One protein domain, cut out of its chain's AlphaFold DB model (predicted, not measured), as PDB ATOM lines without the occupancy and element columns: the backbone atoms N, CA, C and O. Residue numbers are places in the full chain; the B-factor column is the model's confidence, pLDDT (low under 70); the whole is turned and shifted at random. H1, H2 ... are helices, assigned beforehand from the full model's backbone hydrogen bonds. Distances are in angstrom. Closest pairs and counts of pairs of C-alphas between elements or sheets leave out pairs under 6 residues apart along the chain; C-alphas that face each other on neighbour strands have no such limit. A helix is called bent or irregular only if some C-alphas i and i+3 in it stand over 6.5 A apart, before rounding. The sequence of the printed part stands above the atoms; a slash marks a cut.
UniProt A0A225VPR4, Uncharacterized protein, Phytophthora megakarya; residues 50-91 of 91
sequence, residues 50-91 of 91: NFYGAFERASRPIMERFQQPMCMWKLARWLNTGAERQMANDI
ATOM      1  N   ASN A  50     -73.872  -8.791   1.430       67.50
ATOM      2  CA  ASN A  50     -72.792  -9.066   0.473       67.50
ATOM      3  C   ASN A  50     -73.328  -9.574  -0.888       67.50
ATOM      4  O   ASN A  50     -72.929  -9.086  -1.945       67.50
ATOM      5  N   PHE A  51     -74.328 -10.465  -0.864       73.44
ATOM      6  CA  PHE A  51     -75.006 -10.934  -2.077       73.44
ATOM      7  C   PHE A  51     -75.825  -9.838  -2.765       73.44
ATOM      8  O   PHE A  51     -75.687  -9.637  -3.966       73.44
ATOM      9  N   TYR A  52     -76.652  -9.098  -2.018       75.00
ATOM     10  CA  TYR A  52     -77.483  -8.036  -2.593       75.00
ATOM     11  C   TYR A  52     -76.632  -6.940  -3.245       75.00
ATOM     12  O   TYR A  52     -76.944  -6.486  -4.338       75.00
ATOM     13  N   GLY A  53     -75.518  -6.560  -2.613       76.38
ATOM     14  CA  GLY A  53     -74.589  -5.585  -3.174       76.38
ATOM     15  C   GLY A  53     -73.920  -6.084  -4.456       76.38
ATOM     16  O   GLY A  53     -73.774  -5.316  -5.403       76.38
ATOM     17  N   ALA A  54     -73.536  -7.363  -4.522       76.69
ATOM     18  CA  ALA A  54     -73.029  -7.964  -5.757       76.69
ATOM     19  C   ALA A  54     -74.116  -8.032  -6.846       76.69
ATOM     20  O   ALA A  54     -73.862  -7.691  -8.000       76.69
ATOM     21  N   PHE A  55     -75.343  -8.393  -6.469       77.88
ATOM     22  CA  PHE A  55     -76.499  -8.443  -7.359       77.88
ATOM     23  C   PHE A  55     -76.850  -7.064  -7.941       77.88
ATOM     24  O   PHE A  55     -77.047  -6.932  -9.148       77.88
ATOM     25  N   GLU A  56     -76.863  -6.014  -7.119       78.62
ATOM     26  CA  GLU A  56     -77.083  -4.632  -7.555       78.62
ATOM     27  C   GLU A  56     -75.963  -4.146  -8.490       78.62
ATOM     28  O   GLU A  56     -76.226  -3.537  -9.530       78.62
ATOM     29  N   ARG A  57     -74.702  -4.476  -8.176       78.81
ATOM     30  CA  ARG A  57     -73.561  -4.145  -9.044       78.81
ATOM     31  C   ARG A  57     -73.618  -4.855 -10.392       78.81
ATOM     32  O   ARG A  57     -73.252  -4.240 -11.389       78.81
ATOM     33  N   ALA A  58     -74.091  -6.098 -10.436       79.12
ATOM     34  CA  ALA A  58     -74.244  -6.856 -11.673       79.12
ATOM     35  C   ALA A  58     -75.460  -6.400 -12.498       79.12
ATOM     36  O   ALA A  58     -75.395  -6.366 -13.728       79.12
ATOM     37  N   SER A  59     -76.565  -6.025 -11.847       81.19
ATOM     38  CA  SER A  59     -77.813  -5.664 -12.530       81.19
ATOM     39  C   SER A  59     -77.723  -4.333 -13.282       81.19
ATOM     40  O   SER A  59     -78.271  -4.218 -14.378       81.19
ATOM     41  N   ARG A  60     -76.972  -3.353 -12.762       81.00
ATOM     42  CA  ARG A  60     -76.759  -2.045 -13.408       81.00
ATOM     43  C   ARG A  60     -76.199  -2.150 -14.843       81.00
ATOM     44  O   ARG A  60     -76.879  -1.698 -15.763       81.00
ATOM     45  N   PRO A  61     -75.040  -2.783 -15.092       75.56
ATOM     46  CA  PRO A  61     -74.518  -2.979 -16.446       75.56
ATOM     47  C   PRO A  61     -75.405  -3.870 -17.327       75.56
ATOM     48  O   PRO A  61     -75.430  -3.691 -18.543       75.56
ATOM     49  N   ILE A  62     -76.169  -4.811 -16.758       79.31
ATOM     50  CA  ILE A  62     -77.164  -5.582 -17.529       79.31
ATOM     51  C   ILE A  62     -78.278  -4.659 -18.040       79.31
ATOM     52  O   ILE A  62     -78.658  -4.745 -19.207       79.31
ATOM     53  N   MET A  63     -78.763  -3.746 -17.198       82.06
ATOM     54  CA  MET A  63     -79.773  -2.761 -17.583       82.06
ATOM     55  C   MET A  63     -79.239  -1.787 -18.642       82.06
ATOM     56  O   MET A  63     -79.921  -1.513 -19.628       82.06
ATOM     57  N   GLU A  64     -78.000  -1.314 -18.484       78.94
ATOM     58  CA  GLU A  64     -77.323  -0.461 -19.473       78.94
ATOM     59  C   GLU A  64     -77.205  -1.167 -20.836       78.94
ATOM     60  O   GLU A  64     -77.512  -0.570 -21.869       78.94
ATOM     61  N   ARG A  65     -76.868  -2.466 -20.851       79.00
ATOM     62  CA  ARG A  65     -76.843  -3.287 -22.076       79.00
ATOM     63  C   ARG A  65     -78.213  -3.433 -22.732       79.00
ATOM     64  O   ARG A  65     -78.269  -3.534 -23.952       79.00
ATOM     65  N   PHE A  66     -79.296  -3.461 -21.957       78.69
ATOM     66  CA  PHE A  66     -80.652  -3.582 -22.500       78.69
ATOM     67  C   PHE A  66     -81.113  -2.299 -23.208       78.69
ATOM     68  O   PHE A  66     -81.861  -2.363 -24.179       78.69
ATOM     69  N   GLN A  67     -80.650  -1.134 -22.743       82.69
ATOM     70  CA  GLN A  67     -80.988   0.172 -23.324       82.69
ATOM     71  C   GLN A  67     -80.079   0.568 -24.499       82.69
ATOM     72  O   GLN A  67     -80.442   1.433 -25.296       82.69
ATOM     73  N   GLN A  68     -78.893  -0.032 -24.618       79.06
ATOM     74  CA  GLN A  68     -77.916   0.314 -25.650       79.06
ATOM     75  C   GLN A  68     -77.903  -0.689 -26.816       79.06
ATOM     76  O   GLN A  68     -78.010  -1.899 -26.611       79.06
ATOM     77  N   PRO A  69     -77.702  -0.224 -28.063       78.88
ATOM     78  CA  PRO A  69     -77.561  -1.115 -29.208       78.88
ATOM     79  C   PRO A  69     -76.324  -2.017 -29.072       78.88
ATOM     80  O   PRO A  69     -75.276  -1.612 -28.567       78.88
ATOM     81  N   MET A  70     -76.436  -3.252 -29.575       75.38
ATOM     82  CA  MET A  70     -75.479  -4.341 -29.314       75.38
ATOM     83  C   MET A  70     -74.025  -4.055 -29.722       75.38
ATOM     84  O   MET A  70     -73.088  -4.645 -29.188       75.38
ATOM     85  N   CYS A  71     -73.824  -3.169 -30.691       77.25
ATOM     86  CA  CYS A  71     -72.509  -2.723 -31.141       77.25
ATOM     87  C   CYS A  71     -71.781  -1.868 -30.091       77.25
ATOM     88  O   CYS A  71     -70.569  -2.000 -29.943       77.25
ATOM     89  N   MET A  72     -72.512  -1.045 -29.336       75.62
ATOM     90  CA  MET A  72     -71.947  -0.077 -28.394       75.62
ATOM     91  C   MET A  72     -71.294  -0.772 -27.194       75.62
ATOM     92  O   MET A  72     -70.138  -0.500 -26.870       75.62
ATOM     93  N   TRP A  73     -71.982  -1.739 -26.576       66.50
ATOM     94  CA  TRP A  73     -71.423  -2.467 -25.434       66.50
ATOM     95  C   TRP A  73     -70.338  -3.466 -25.853       66.50
ATOM     96  O   TRP A  73     -69.390  -3.673 -25.106       66.50
ATOM     97  N   LYS A  74     -70.397  -4.043 -27.065       72.88
ATOM     98  CA  LYS A  74     -69.304  -4.890 -27.587       72.88
ATOM     99  C   LYS A  74     -68.019  -4.095 -27.805       72.88
ATOM    100  O   LYS A  74     -66.939  -4.608 -27.522       72.88
ATOM    101  N   LEU A  75     -68.130  -2.849 -28.272       74.75
ATOM    102  CA  LEU A  75     -66.993  -1.934 -28.380       74.75
ATOM    103  C   LEU A  75     -66.465  -1.536 -26.997       74.75
ATOM    104  O   LEU A  75     -65.256  -1.569 -26.795       74.75
ATOM    105  N   ALA A  76     -67.343  -1.243 -26.031       68.62
ATOM    106  CA  ALA A  76     -66.947  -0.955 -24.647       68.62
ATOM    107  C   ALA A  76     -66.269  -2.159 -23.960       68.62
ATOM    108  O   ALA A  76     -65.264  -1.990 -23.269       68.62
ATOM    109  N   ARG A  77     -66.757  -3.380 -24.226       69.25
ATOM    110  CA  ARG A  77     -66.128  -4.641 -23.810       69.25
ATOM    111  C   ARG A  77     -64.723  -4.777 -24.366       69.25
ATOM    112  O   ARG A  77     -63.798  -5.129 -23.644       69.25
ATOM    113  N   TRP A  78     -64.576  -4.511 -25.663       72.62
ATOM    114  CA  TRP A  78     -63.306  -4.631 -26.367       72.62
ATOM    115  C   TRP A  78     -62.296  -3.561 -25.928       72.62
ATOM    116  O   TRP A  78     -61.124  -3.875 -25.740       72.62
ATOM    117  N   LEU A  79     -62.748  -2.328 -25.675       69.56
ATOM    118  CA  LEU A  79     -61.920  -1.257 -25.108       69.56
ATOM    119  C   LEU A  79     -61.628  -1.430 -23.605       69.56
ATOM    120  O   LEU A  79     -60.808  -0.687 -23.067       69.56
ATOM    121  N   ASN A  80     -62.288  -2.374 -22.928       62.56
ATOM    122  CA  ASN A  80     -62.177  -2.614 -21.488       62.56
ATOM    123  C   ASN A  80     -62.362  -1.328 -20.651       62.56
ATOM    124  O   ASN A  80     -61.586  -1.022 -19.738       62.56
ATOM    125  N   THR A  81     -63.378  -0.536 -20.993       63.03
ATOM    126  CA  THR A  81     -63.690   0.744 -20.345       63.03
ATOM    127  C   THR A  81     -65.102   0.755 -19.762       63.03
ATOM    128  O   THR A  81     -66.018   0.096 -20.251       63.03
ATOM    129  N   GLY A  82     -65.286   1.517 -18.680       65.50
ATOM    130  CA  GLY A  82     -66.592   1.701 -18.041       65.50
ATOM    131  C   GLY A  82     -67.075   0.482 -17.244       65.50
ATOM    132  O   GLY A  82     -66.281  -0.217 -16.614       65.50
ATOM    133  N   ALA A  83     -68.390   0.247 -17.253       59.91
ATOM    134  CA  ALA A  83     -69.040  -0.797 -16.457       59.91
ATOM    135  C   ALA A  83     -68.623  -2.232 -16.858       59.91
ATOM    136  O   ALA A  83     -68.633  -3.139 -16.028       59.91
ATOM    137  N   GLU A  84     -68.168  -2.421 -18.101       62.47
ATOM    138  CA  GLU A  84     -67.617  -3.680 -18.626       62.47
ATOM    139  C   GLU A  84     -66.288  -4.068 -17.940       62.47
ATOM    140  O   GLU A  84     -66.074  -5.239 -17.626       62.47
ATOM    141  N   ARG A  85     -65.427  -3.088 -17.616       60.41
ATOM    142  CA  ARG A  85     -64.187  -3.317 -16.848       60.41
ATOM    143  C   ARG A  85     -64.477  -3.712 -15.405       60.41
ATOM    144  O   ARG A  85     -63.749  -4.511 -14.824       60.41
ATOM    145  N   GLN A  86     -65.520  -3.127 -14.821       62.91
ATOM    146  CA  GLN A  86     -65.939  -3.425 -13.454       62.91
ATOM    147  C   GLN A  86     -66.469  -4.864 -13.367       62.91
ATOM    148  O   GLN A  86     -66.006  -5.620 -12.523       62.91
ATOM    149  N   MET A  87     -67.287  -5.292 -14.338       58.69
ATOM    150  CA  MET A  87     -67.676  -6.703 -14.478       58.69
ATOM    151  C   MET A  87     -66.477  -7.650 -14.644       58.69
ATOM    152  O   MET A  87     -66.499  -8.736 -14.085       58.69
ATOM    153  N   ALA A  88     -65.438  -7.273 -15.398       60.03
ATOM    154  CA  ALA A  88     -64.267  -8.131 -15.609       60.03
ATOM    155  C   ALA A  88     -63.373  -8.304 -14.363       60.03
ATOM    156  O   ALA A  88     -62.609  -9.259 -14.316       60.03
ATOM    157  N   ASN A  89     -63.437  -7.388 -13.390       59.22
ATOM    158  CA  ASN A  89     -62.708  -7.512 -12.119       59.22
ATOM    159  C   ASN A  89     -63.546  -8.174 -11.013       59.22
ATOM    160  O   ASN A  89     -62.978  -8.631 -10.026       59.22
ATOM    161  N   ASP A  90     -64.872  -8.201 -11.171       57.06
ATOM    162  CA  ASP A  90     -65.814  -8.794 -10.214       57.06
ATOM    163  C   ASP A  90     -66.092 -10.296 -10.491       57.06
ATOM    164  O   ASP A  90     -66.840 -10.914  -9.729       57.06
ATOM    165  N   ILE A  91     -65.526 -10.875 -11.564       50.75
ATOM    166  CA  ILE A  91     -65.630 -12.301 -11.956       50.75
ATOM    167  C   ILE A  91     -64.366 -13.066 -11.562       50.75
ATOM    168  O   ILE A  91     -63.261 -12.565 -11.869       50.75
TER     169      ILE A  91
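AT A GLANCE: This is residues 50 to 91 of the 91 residues of an uncharacterized protein of Phytophthora megakarya (UniProt A0A225VPR4). Picture an open hook of three helices: the long helix H1 makes the shank, H2 turns off at a corner near its far end, and the short H3 folds back toward the middle part of H1. The corner, residues 66 to 72, stands free, and the first turns of H1 reach out beyond H3. The printed part has 42 residues with three named helices, H1, H2 and H3 in that order, and no named strand; the class is all helix. It is only just compact, close to loose, with a radius of gyration of the C-alphas of 10.6 A, and its outline is elongated, spanning 32 by 20 by 12 A.

HOW THE PARTS SIT: Start with H1, residues 50 to 67, and go on to H2, residues 70 to 79: the two are close but not clearly touching, and the closest C-alphas, those of Arg 65 and Trp 73, are 6.4 A apart. Their lines stand at a steep tilt of 57 degrees, and they run opposite ways. Go on to H3, residues 83 to 89, which touches H2; the closest C-alphas are those of Arg 77 and Glu 84, 5.5 A apart. H2 and H3 run the same way at a steep tilt of 48 degrees. Now look back to residues 58 to 61, with which alone H1 touches H3, and only just, with 3 pairs of C-alphas within 8 A. The closest there are the C-alphas of Pro 61 and Ala 83, 5.9 A apart, and the two helices run opposite ways at a steep tilt of 40 degrees. Along the backbones, every O i to N i+4 pair is within hydrogen-bond range in H2 and H3, and 13 of 14 in H1.

IN THESE COORDINATES: Find C-alpha 50 at (-72.792, -9.066, 0.473); from there H1 runs 26.8 A to C-alpha 67 at (-80.988, 0.172, -23.324). H1 is neither bent nor irregular, but only just: C-alphas 58 and 61 are 6.2 A apart. H2 begins at Met 70 and runs 14.5 A to Leu 79. H3 begins at Ala 83 and runs 10.2 A to C-alpha 89 at (-62.708, -7.512, -12.119).

THE WHOLE: The two C-alphas farthest apart are those of Asn 50 and Cys 71, at 32.2 A, while those of Asn 50 and Ile 91, the chain's last residue, are 14.7 A apart. The printed part has no cut, and both links, H1 to H2 and H2 to H3, are tight. In the B-factor column you will find a mean pLDDT of 71.5 for the printed part of this model, with residues 50, 73, 76 to 77 and 79 to 91 under 70.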